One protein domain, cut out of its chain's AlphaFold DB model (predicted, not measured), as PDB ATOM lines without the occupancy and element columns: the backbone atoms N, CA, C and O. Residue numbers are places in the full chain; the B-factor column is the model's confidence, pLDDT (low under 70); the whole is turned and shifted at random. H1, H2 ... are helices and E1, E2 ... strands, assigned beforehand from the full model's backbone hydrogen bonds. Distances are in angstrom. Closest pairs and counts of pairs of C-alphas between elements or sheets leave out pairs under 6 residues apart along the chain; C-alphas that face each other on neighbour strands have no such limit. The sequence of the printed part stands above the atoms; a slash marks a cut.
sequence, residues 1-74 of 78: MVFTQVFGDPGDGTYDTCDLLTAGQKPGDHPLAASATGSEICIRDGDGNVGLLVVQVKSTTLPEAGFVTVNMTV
ATOM      1  N   MET A   1       4.712  26.034  42.866       90.81
ATOM      2  CA  MET A   1       5.063  27.426  42.538       90.81
ATOM      3  C   MET A   1       4.320  27.827  41.279       90.81
ATOM      4  O   MET A   1       4.231  27.016  40.363       90.81
ATOM      5  N   VAL A   2       3.735  29.016  41.281       97.44
ATOM      6  CA  VAL A   2       3.055  29.648  40.148       97.44
ATOM      7  C   VAL A   2       3.992  30.689  39.553       97.44
ATOM      8  O   VAL A   2       4.712  31.352  40.298       97.44
ATOM      9  N   PHE A   3       3.932  30.851  38.236       97.12
ATOM     10  CA  PHE A   3       4.627  31.896  37.498       97.12
ATOM     11  C   PHE A   3       3.652  32.562  36.529       97.12
ATOM     12  O   PHE A   3       2.820  31.890  35.915       97.12
ATOM     13  N   THR A   4       3.739  33.876  36.368       96.56
ATOM     14  CA  THR A   4       2.953  34.623  35.381       96.56
ATOM     15  C   THR A   4       3.757  35.815  34.894       96.56
ATOM     16  O   THR A   4       4.174  36.649  35.692       96.56
ATOM     17  N   GLN A   5       3.997  35.896  33.585       96.38
ATOM     18  CA  GLN A   5       4.664  37.053  32.991       96.38
ATOM     19  C   GLN A   5       3.709  38.248  32.951       96.38
ATOM     20  O   GLN A   5       2.562  38.114  32.519       96.38
ATOM     21  N   VAL A   6       4.195  39.408  33.381       96.62
ATOM     22  CA  VAL A   6       3.481  40.678  33.259       96.62
ATOM     23  C   VAL A   6       3.587  41.137  31.805       96.62
ATOM     24  O   VAL A   6       4.681  41.254  31.250       96.62
ATOM     25  N   PHE A   7       2.440  41.365  31.172       92.25
ATOM     26  CA  PHE A   7       2.346  41.979  29.848       92.25
ATOM     27  C   PHE A   7       1.815  43.403  30.023       92.25
ATOM     28  O   PHE A   7       0.632  43.660  29.809       92.25
ATOM     29  N   GLY A   8       2.696  44.289  30.478       88.62
ATOM     30  CA  GLY A   8       2.424  45.693  30.776       88.62
ATOM     31  C   GLY A   8       3.658  46.557  30.526       88.62
ATOM     32  O   GLY A   8       4.584  46.130  29.823       88.62
ATOM     33  N   ASP A   9       3.665  47.753  31.098       92.69
ATOM     34  CA  ASP A   9       4.811  48.653  31.058       92.69
ATOM     35  C   ASP A   9       5.872  48.244  32.100       92.69
ATOM     36  O   ASP A   9       5.552  47.625  33.118       92.69
ATOM     37  N   PRO A  10       7.161  48.569  31.879       90.88
ATOM     38  CA  PRO A  10       8.194  48.328  32.882       90.88
ATOM     39  C   PRO A  10       7.845  48.994  34.222       90.88
ATOM     40  O   PRO A  10       7.630  50.207  34.269       90.88
ATOM     41  N   GLY A  11       7.856  48.222  35.310       93.56
ATOM     42  CA  GLY A  11       7.478  48.682  36.647       93.56
ATOM     43  C   GLY A  11       6.046  48.336  37.065       93.56
ATOM     44  O   GLY A  11       5.696  48.580  38.221       93.56
ATOM     45  N   ASP A  12       5.237  47.737  36.186       96.38
ATOM     46  CA  ASP A  12       3.887  47.266  36.529       96.38
ATOM     47  C   ASP A  12       3.910  46.053  37.475       96.38
ATOM     48  O   ASP A  12       2.926  45.772  38.174       96.38
ATOM     49  N   GLY A  13       5.039  45.343  37.545       97.12
ATOM     50  CA  GLY A  13       5.341  44.346  38.563       97.12
ATOM     51  C   GLY A  13       5.367  44.953  39.968       97.12
ATOM     52  O   GLY A  13       6.402  45.385  40.468       97.12
ATOM     53  N   THR A  14       4.223  44.933  40.646       97.25
ATOM     54  CA  THR A  14       4.069  45.322  42.055       97.25
ATOM     55  C   THR A  14       3.522  44.157  42.880       97.25
ATOM     56  O   THR A  14       3.133  43.130  42.321       97.25
ATOM     57  N   TYR A  15       3.469  44.301  44.210       97.75
ATOM     58  CA  TYR A  15       2.823  43.303  45.068       97.75
ATOM     59  C   TYR A  15       1.371  43.051  44.638       97.75
ATOM     60  O   TYR A  15       1.024  41.904  44.386       97.75
ATOM     61  N   ASP A  16       0.564  44.106  44.477       97.44
ATOM     62  CA  ASP A  16      -0.859  43.981  44.131       97.44
ATOM     63  C   ASP A  16      -1.048  43.324  42.756       97.44
ATOM     64  O   ASP A  16      -1.878  42.426  42.596       97.44
ATOM     65  N   THR A  17      -0.227  43.708  41.771       97.56
ATOM     66  CA  THR A  17      -0.227  43.081  40.442       97.56
ATOM     67  C   THR A  17       0.108  41.594  40.542       97.56
ATOM     68  O   THR A  17      -0.586  40.755  39.967       97.56
ATOM     69  N   CYS A  18       1.166  41.242  41.275       97.94
ATOM     70  CA  CYS A  18       1.610  39.858  41.372       97.94
ATOM     71  C   CYS A  18       0.695  38.988  42.230       97.94
ATOM     72  O   CYS A  18       0.500  37.815  41.901       97.94
ATOM     73  N   ASP A  19       0.092  39.540  43.278       97.56
ATOM     74  CA  ASP A  19      -0.918  38.857  44.078       97.56
ATOM     75  C   ASP A  19      -2.116  38.487  43.193       97.56
ATOM     76  O   ASP A  19      -2.474  37.305  43.120       97.56
ATOM     77  N   LEU A  20      -2.624  39.456  42.420       96.69
ATOM     78  CA  LEU A  20      -3.738  39.283  41.489       96.69
ATOM     79  C   LEU A  20      -3.432  38.280  40.370       96.69
ATOM     80  O   LEU A  20      -4.209  37.354  40.141       96.69
ATOM     81  N   LEU A  21      -2.312  38.448  39.661       96.50
ATOM     82  CA  LEU A  21      -1.981  37.625  38.491       96.50
ATOM     83  C   LEU A  21      -1.688  36.167  38.853       96.50
ATOM     84  O   LEU A  21      -1.935  35.271  38.046       96.50
ATOM     85  N   THR A  22      -1.178  35.917  40.058       97.06
ATOM     86  CA  THR A  22      -0.876  34.556  40.524       97.06
ATOM     87  C   THR A  22      -2.046  33.897  41.254       97.06
ATOM     88  O   THR A  22      -2.022  32.682  41.472       97.06
ATOM     89  N   ALA A  23      -3.080  34.658  41.629       95.44
ATOM     90  CA  ALA A  23      -4.250  34.130  42.317       95.44
ATOM     91  C   ALA A  23      -4.999  33.109  41.440       95.44
ATOM     92  O   ALA A  23      -5.368  33.373  40.297       95.44
ATOM     93  N   GLY A  24      -5.226  31.909  41.983       88.38
ATOM     94  CA  GLY A  24      -5.992  30.849  41.315       88.38
ATOM     95  C   GLY A  24      -5.302  30.185  40.115       88.38
ATOM     96  O   GLY A  24      -5.892  29.294  39.500       88.38
ATOM     97  N   GLN A  25      -4.065  30.567  39.787       93.19
ATOM     98  CA  GLN A  25      -3.286  29.913  38.736       93.19
ATOM     99  C   GLN A  25      -2.780  28.542  39.187       93.19
ATOM    100  O   GLN A  25      -2.543  28.280  40.369       93.19
ATOM    101  N   LYS A  26      -2.591  27.645  38.216       93.69
ATOM    102  CA  LYS A  26      -2.043  26.315  38.485       93.69
ATOM    103  C   LYS A  26      -0.519  26.387  38.618       93.69
ATOM    104  O   LYS A  26       0.118  27.079  37.825       93.69
ATOM    105  N   PRO A  27       0.079  25.653  39.571       95.50
ATOM    106  CA  PRO A  27       1.525  25.498  39.622       95.50
ATOM    107  C   PRO A  27       2.080  24.893  38.328       95.50
ATOM    108  O   PRO A  27       1.444  24.016  37.739       95.50
ATOM    109  N   GLY A  28       3.276  25.312  37.923       94.69
ATOM    110  CA  GLY A  28       3.936  24.795  36.725       94.69
ATOM    111  C   GLY A  28       5.212  25.552  36.382       94.69
ATOM    112  O   GLY A  28       5.610  26.455  37.113       94.69
ATOM    113  N   ASP A  29       5.829  25.180  35.265       94.44
ATOM    114  CA  ASP A  29       7.024  25.841  34.742       94.44
ATOM    115  C   ASP A  29       6.653  27.022  33.836       94.44
ATOM    116  O   ASP A  29       5.637  26.990  33.137       94.44
ATOM    117  N   HIS A  30       7.513  28.047  33.792       93.50
ATOM    118  CA  HIS A  30       7.378  29.182  32.873       93.50
ATOM    119  C   HIS A  30       8.489  29.185  31.818       93.50
ATOM    120  O   HIS A  30       9.649  29.452  32.150       93.50
ATOM    121  N   PRO A  31       8.173  28.921  30.537       93.25
ATOM    122  CA  PRO A  31       9.149  29.016  29.462       93.25
ATOM    123  C   PRO A  31       9.643  30.454  29.275       93.25
ATOM    124  O   PRO A  31       8.874  31.361  28.968       93.25
ATOM    125  N   LEU A  32      10.959  30.652  29.332       92.19
ATOM    126  CA  LEU A  32      11.571  31.969  29.129       92.19
ATOM    127  C   LEU A  32      11.659  32.386  27.657       92.19
ATOM    128  O   LEU A  32      12.244  33.424  27.359       92.19
ATOM    129  N   ALA A  33      11.129  31.601  26.713       91.62
ATOM    130  CA  ALA A  33      11.243  31.871  25.278       91.62
ATOM    131  C   ALA A  33      10.721  33.272  24.908       91.62
ATOM    132  O   ALA A  33      11.403  33.989  24.179       91.62
ATOM    133  N   ALA A  34       9.590  33.679  25.496       88.25
ATOM    134  CA  ALA A  34       8.961  34.988  25.296       88.25
ATOM    135  C   ALA A  34       9.462  36.087  26.258       88.25
ATOM    136  O   ALA A  34       8.996  37.222  26.190       88.25
ATOM    137  N   SER A  35      10.389  35.765  27.162       94.12
ATOM    138  CA  SER A  35      10.971  36.722  28.104       94.12
ATOM    139  C   SER A  35      12.257  37.328  27.532       94.12
ATOM    140  O   SER A  35      13.073  36.635  26.909       94.12
ATOM    141  N   ALA A  36      12.454  38.616  27.774       93.88
ATOM    142  CA  ALA A  36      13.632  39.392  27.406       93.88
ATOM    143  C   ALA A  36      14.204  40.097  28.647       93.88
ATOM    144  O   ALA A  36      13.613  40.052  29.724       93.88
ATOM    145  N   THR A  37      15.357  40.757  28.508       95.00
ATOM    146  CA  THR A  37      15.830  41.692  29.539       95.00
ATOM    147  C   THR A  37      14.752  42.742  29.817       95.00
ATOM    148  O   THR A  37      14.199  43.320  28.885       95.00
ATOM    149  N   GLY A  38      14.453  42.957  31.095       95.62
ATOM    150  CA  GLY A  38      13.370  43.815  31.572       95.62
ATOM    151  C   GLY A  38      12.032  43.099  31.754       95.62
ATOM    152  O   GLY A  38      11.139  43.682  32.353       95.62
ATOM    153  N   SER A  39      11.871  41.850  31.296       97.12
ATOM    154  CA  SER A  39      10.631  41.108  31.546       97.12
ATOM    155  C   SER A  39      10.406  40.887  33.038       97.12
ATOM    156  O   SER A  39      11.303  40.435  33.756       97.12
ATOM    157  N   GLU A  40       9.176  41.148  33.454       98.12
ATOM    158  CA  GLU A  40       8.683  40.985  34.813       98.12
ATOM    159  C   GLU A  40       7.848  39.706  34.906       98.12
ATOM    160  O   GLU A  40       6.960  39.455  34.090       98.12
ATOM    161  N   ILE A  41       8.161  38.856  35.882       98.00
ATOM    162  CA  ILE A  41       7.492  37.575  36.108       98.00
ATOM    163  C   ILE A  41       7.063  37.525  37.569       98.00
ATOM    164  O   ILE A  41       7.891  37.446  38.476       98.00
ATOM    165  N   CYS A  42       5.757  37.548  37.792       98.19
ATOM    166  CA  CYS A  42       5.154  37.356  39.098       98.19
ATOM    167  C   CYS A  42       5.209  35.884  39.499       98.19
ATOM    168  O   CYS A  42       4.970  34.994  38.678       98.19
ATOM    169  N   ILE A  43       5.506  35.630  40.770       97.94
ATOM    170  CA  ILE A  43       5.596  34.288  41.338       97.94
ATOM    171  C   ILE A  43       4.771  34.167  42.614       97.94
ATOM    172  O   ILE A  43       4.636  35.126  43.370       97.94
ATOM    173  N   ARG A  44       4.258  32.962  42.867       97.94
ATOM    174  CA  ARG A  44       3.704  32.581  44.170       97.94
ATOM    175  C   ARG A  44       4.198  31.197  44.558       97.94
ATOM    176  O   ARG A  44       4.104  30.255  43.761       97.94
ATOM    177  N   ASP A  45       4.761  31.066  45.750       95.88
ATOM    178  CA  ASP A  45       5.226  29.772  46.252       95.88
ATOM    179  C   ASP A  45       4.101  28.966  46.931       95.88
ATOM    180  O   ASP A  45       2.926  29.327  46.870       95.88
ATOM    181  N   GLY A  46       4.450  27.804  47.489       94.19
ATOM    182  CA  GLY A  46       3.487  26.935  48.172       94.19
ATOM    183  C   GLY A  46       3.026  27.460  49.535       94.19
ATOM    184  O   GLY A  46       1.952  27.069  49.983       94.19
ATOM    185  N   ASP A  47       3.796  28.360  50.147       94.81
ATOM    186  CA  ASP A  47       3.511  28.960  51.458       94.81
ATOM    187  C   ASP A  47       2.683  30.255  51.325       94.81
ATOM    188  O   ASP A  47       2.265  30.866  52.311       94.81
ATOM    189  N   GLY A  48       2.411  30.666  50.084       95.19
ATOM    190  CA  GLY A  48       1.627  31.846  49.755       95.19
ATOM    191  C   GLY A  48       2.448  33.128  49.670       95.19
ATOM    192  O   GLY A  48       1.848  34.185  49.471       95.19
ATOM    193  N   ASN A  49       3.782  33.062  49.765       97.88
ATOM    194  CA  ASN A  49       4.625  34.231  49.532       97.88
ATOM    195  C   ASN A  49       4.500  34.654  48.067       97.88
ATOM    196  O   ASN A  49       4.545  33.821  47.154       97.88
ATOM    197  N   VAL A  50       4.366  35.958  47.851       98.25
ATOM    198  CA  VAL A  50       4.291  36.561  46.519       98.25
ATOM    199  C   VAL A  50       5.664  37.119  46.182       98.25
ATOM    200  O   VAL A  50       6.371  37.634  47.048       98.25
ATOM    201  N   GLY A  51       6.065  37.038  44.923       98.00
ATOM    202  CA  GLY A  51       7.319  37.621  44.481       98.00
ATOM    203  C   GLY A  51       7.265  38.154  43.063       98.00
ATOM    204  O   GLY A  51       6.345  37.870  42.297       98.00
ATOM    205  N   LEU A  52       8.298  38.914  42.732       98.50
ATOM    206  CA  LEU A  52       8.551  39.470  41.414       98.50
ATOM    207  C   LEU A  52       9.971  39.115  40.992       98.50
ATOM    208  O   LEU A  52      10.924  39.367  41.733       98.50
ATOM    209  N   LEU A  53      10.106  38.566  39.790       97.81
ATOM    210  CA  LEU A  53      11.374  38.362  39.105       97.81
ATOM    211  C   LEU A  53      11.495  39.359  37.961       97.81
ATOM    212  O   LEU A  53      10.611  39.422  37.113       97.81
ATOM    213  N   VAL A  54      12.612  40.076  37.893       97.75
ATOM    214  CA  VAL A  54      12.935  40.954  36.763       97.75
ATOM    215  C   VAL A  54      14.165  40.411  36.056       97.75
ATOM    216  O   VAL A  54      15.261  40.401  36.630       97.75
ATOM    217  N   VAL A  55      14.000  39.969  34.811       96.94
ATOM    218  CA  VAL A  55      15.094  39.427  33.993       96.94
ATOM    219  C   VAL A  55      16.114  40.524  33.709       96.94
ATOM    220  O   VAL A  55      15.800  41.523  33.069       96.94
ATOM    221  N   GLN A  56      17.350  40.336  34.158       96.81
ATOM    222  CA  GLN A  56      18.447  41.274  33.916       96.81
ATOM    223  C   GLN A  56      19.209  40.891  32.647       96.81
ATOM    224  O   GLN A  56      19.393  41.704  31.743       96.81
ATOM    225  N   VAL A  57      19.606  39.625  32.535       94.75
ATOM    226  CA  VAL A  57      20.302  39.095  31.360       94.75
ATOM    227  C   VAL A  57      19.679  37.767  30.977       94.75
ATOM    228  O   VAL A  57      19.440  36.919  31.832       94.75
ATOM    229  N   LYS A  58      19.468  37.573  29.676       91.12
ATOM    230  CA  LYS A  58      19.167  36.275  29.075       91.12
ATOM    231  C   LYS A  58      20.180  36.021  27.967       91.12
ATOM    232  O   LYS A  58      20.069  36.584  26.879       91.12
ATOM    233  N   SER A  59      21.170  35.184  28.252       90.81
ATOM    234  CA  SER A  59      22.182  34.778  27.281       90.81
ATOM    235  C   SER A  59      21.892  33.358  26.816       90.81
ATOM    236  O   SER A  59      21.910  32.421  27.608       90.81
ATOM    237  N   THR A  60      21.609  33.207  25.525       88.62
ATOM    238  CA  THR A  60      21.370  31.901  24.878       88.62
ATOM    239  C   THR A  60      22.329  31.649  23.716       88.62
ATOM    240  O   THR A  60      22.202  30.659  23.005       88.62
ATOM    241  N   THR A  61      23.304  32.543  23.531       85.25
ATOM    242  CA  THR A  61      24.244  32.526  22.406       85.25
ATOM    243  C   THR A  61      25.167  31.305  22.426       85.25
ATOM    244  O   THR A  61      25.533  30.812  21.365       85.25
ATOM    245  N   LEU A  62      25.528  30.808  23.615       84.38
ATOM    246  CA  LEU A  62      26.308  29.582  23.801       84.38
ATOM    247  C   LEU A  62      25.391  28.493  24.382       84.38
ATOM    248  O   LEU A  62      24.976  28.633  25.534       84.38
ATOM    249  N   PRO A  63      25.045  27.432  23.631       74.00
ATOM    250  CA  PRO A  63      24.122  26.389  24.090       74.00
ATOM    251  C   PRO A  63      24.566  25.682  25.379       74.00
ATOM    252  O   PRO A  63      23.737  25.359  26.226       74.00
ATOM    253  N   GLU A  64      25.869  25.468  25.547       82.94
ATOM    254  CA  GLU A  64      26.488  24.798  26.697       82.94
ATOM    255  C   GLU A  64      26.656  25.698  27.932       82.94
ATOM    256  O   GLU A  64      26.930  25.201  29.022       82.94
ATOM    257  N   ALA A  65      26.490  27.014  27.766       82.81
ATOM    258  CA  ALA A  65      26.715  28.023  28.802       82.81
ATOM    259  C   ALA A  65      25.580  29.060  28.874       82.81
ATOM    260  O   ALA A  65      25.784  30.183  29.338       82.81
ATOM    261  N   GLY A  66      24.387  28.705  28.389       89.12
ATOM    262  CA  GLY A  66      23.218  29.572  28.446       89.12
ATOM    263  C   GLY A  66      22.856  29.895  29.894       89.12
ATOM    264  O   GLY A  66      22.812  29.006  30.745       89.12
ATOM    265  N   PHE A  67      22.596  31.167  30.186       91.56
ATOM    266  CA  PHE A  67      22.278  31.611  31.539       91.56
ATOM    267  C   PHE A  67      21.217  32.707  31.554       91.56
ATOM    268  O   PHE A  67      21.049  33.478  30.603       91.56
ATOM    269  N   VAL A  68      20.525  32.791  32.686       93.69
ATOM    270  CA  VAL A  68      19.621  33.884  33.025       93.69
ATOM    271  C   VAL A  68      20.042  34.472  34.364       93.69
ATOM    272  O   VAL A  68      20.358  33.738  35.299       93.69
ATOM    273  N   THR A  69      20.053  35.796  34.462       96.62
ATOM    274  CA  THR A  69      20.153  36.498  35.744       96.62
ATOM    275  C   THR A  69      18.853  37.241  35.998       96.62
ATOM    276  O   THR A  69      18.270  37.836  35.088       96.62
ATOM    277  N   VAL A  70      18.381  37.190  37.239       96.88
ATOM    278  CA  VAL A  70      17.144  37.842  37.667       96.88
ATOM    279  C   VAL A  70      17.392  38.601  38.960       96.88
ATOM    280  O   VAL A  70      18.127  38.130  39.827       96.88
ATOM    281  N   ASN A  71      16.745  39.752  39.096       97.50
ATOM    282  CA  ASN A  71      16.525  40.358  40.403       97.50
ATOM    283  C   ASN A  71      15.218  39.804  40.962       97.50
ATOM    284  O   ASN A  71      14.251  39.662  40.217       97.50
ATOM    285  N   MET A  72      15.194  39.495  42.256       97.25
ATOM    286  CA  MET A  72      14.015  38.953  42.925       97.25
ATOM    287  C   MET A  72      13.605  39.861  44.082       97.25
ATOM    288  O   MET A  72      14.431  40.240  44.913       97.25
ATOM    289  N   THR A  73      12.316  40.169  44.157       98.06
ATOM    290  CA  THR A  73      11.668  40.754  45.335       98.06
ATOM    291  C   THR A  73      10.657  39.753  45.878       98.06
ATOM    292  O   THR A  73       9.948  39.120  45.101       98.06
ATOM    293  N   VAL A  74      10.612  39.584  47.202       97.56
ATOM    294  CA  VAL A  74       9.698  38.651  47.874       97.56
ATOM    295  C   VAL A  74       8.938  39.388  48.967       97.56
ATOM    296  O   VAL A  74       9.546  39.988  49.855       97.56
TER     297      VAL A  74
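AT A GLANCE: This is residues 1 to 74 of the 78 residues of an uncharacterized protein of Streptomyces sp. SID7958 (UniProt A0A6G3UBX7). One strongly twisted sheet of four antiparallel strands has a single short helix, H1, packed across one of its faces, over E2 and toward the end where E2 runs on into its turn with E3. The hairpin of the long strands E3 and E4 reaches away from H1 and makes the longest axis, while a long stretch without named elements, residues 23 to 39, leads from H1 back to E2. The printed part has 74 residues, with named elements in the order E1, H1, E2, E3, E4 along the chain and the sheet order E1, E2, E3, E4. The class is mixed, helices and strands, with 35 residues, under half, in named elements. The whole is compact, with a radius of gyration of the C-alphas of 12.5 A and spans of 36 by 25 by 18 A.

HOW THE PARTS SIT: Start at the inner strands E2, residues 40 to 44, and E3, residues 50 to 59, an antiparallel hairpin at 138 degrees, where N 41 and O 53 are 2.8 A apart, within hydrogen-bond range. E3 bends by 58 degrees at residue 56. Beside it look for edge strand E4, residues 67 to 74, antiparallel at 160 degrees; this hairpin has N 54 and O 71 within hydrogen-bond range at 2.9 A. E2, E3 and E4 form a meander, each strand the antiparallel neighbour of the one before. On the other side of E2 is edge strand E1, residues 2 to 5, antiparallel to it at 163 degrees, with N 4 and O 42 within hydrogen-bond range at 2.8 A. E1 and E4 are apart. H1, residues 15 to 22, is on the sheet at a height of 7.8 A; of its C-alphas 4 fall on E2, 2 on E1 and 2 on E3, and it is only just over E2 alone. It runs across the strands, at 73 degrees to E2 on the local plane, and the closest C-alphas of H1 and E2 are those of Cys 18 and Cys 42, 4.9 A apart. In H1 every O i to N i+4 pair is within hydrogen-bond range.

IN THESE COORDINATES: Find C-alpha 2 at (3.055, 29.648, 40.148), where E1 begins its 10.4 A. H1 begins at C-alpha 15, (2.823, 43.303, 45.068), and is 10.5 A long. E2 measures 13.5 A and E3, the longest strand by residues, 26.3 A. E4 measures 21.8 A and ends at C-alpha 74, (9.698, 38.651, 47.874).

THE WHOLE: The two C-alphas farthest apart are those of Asp 16 and Glu 64, 37.7 A. The link from H1 to E2 is long, that from E2 to E3 is tight, and the other two are short. The printed part has no cut, its mean pLDDT is 94.3, and no printed residue is under 70.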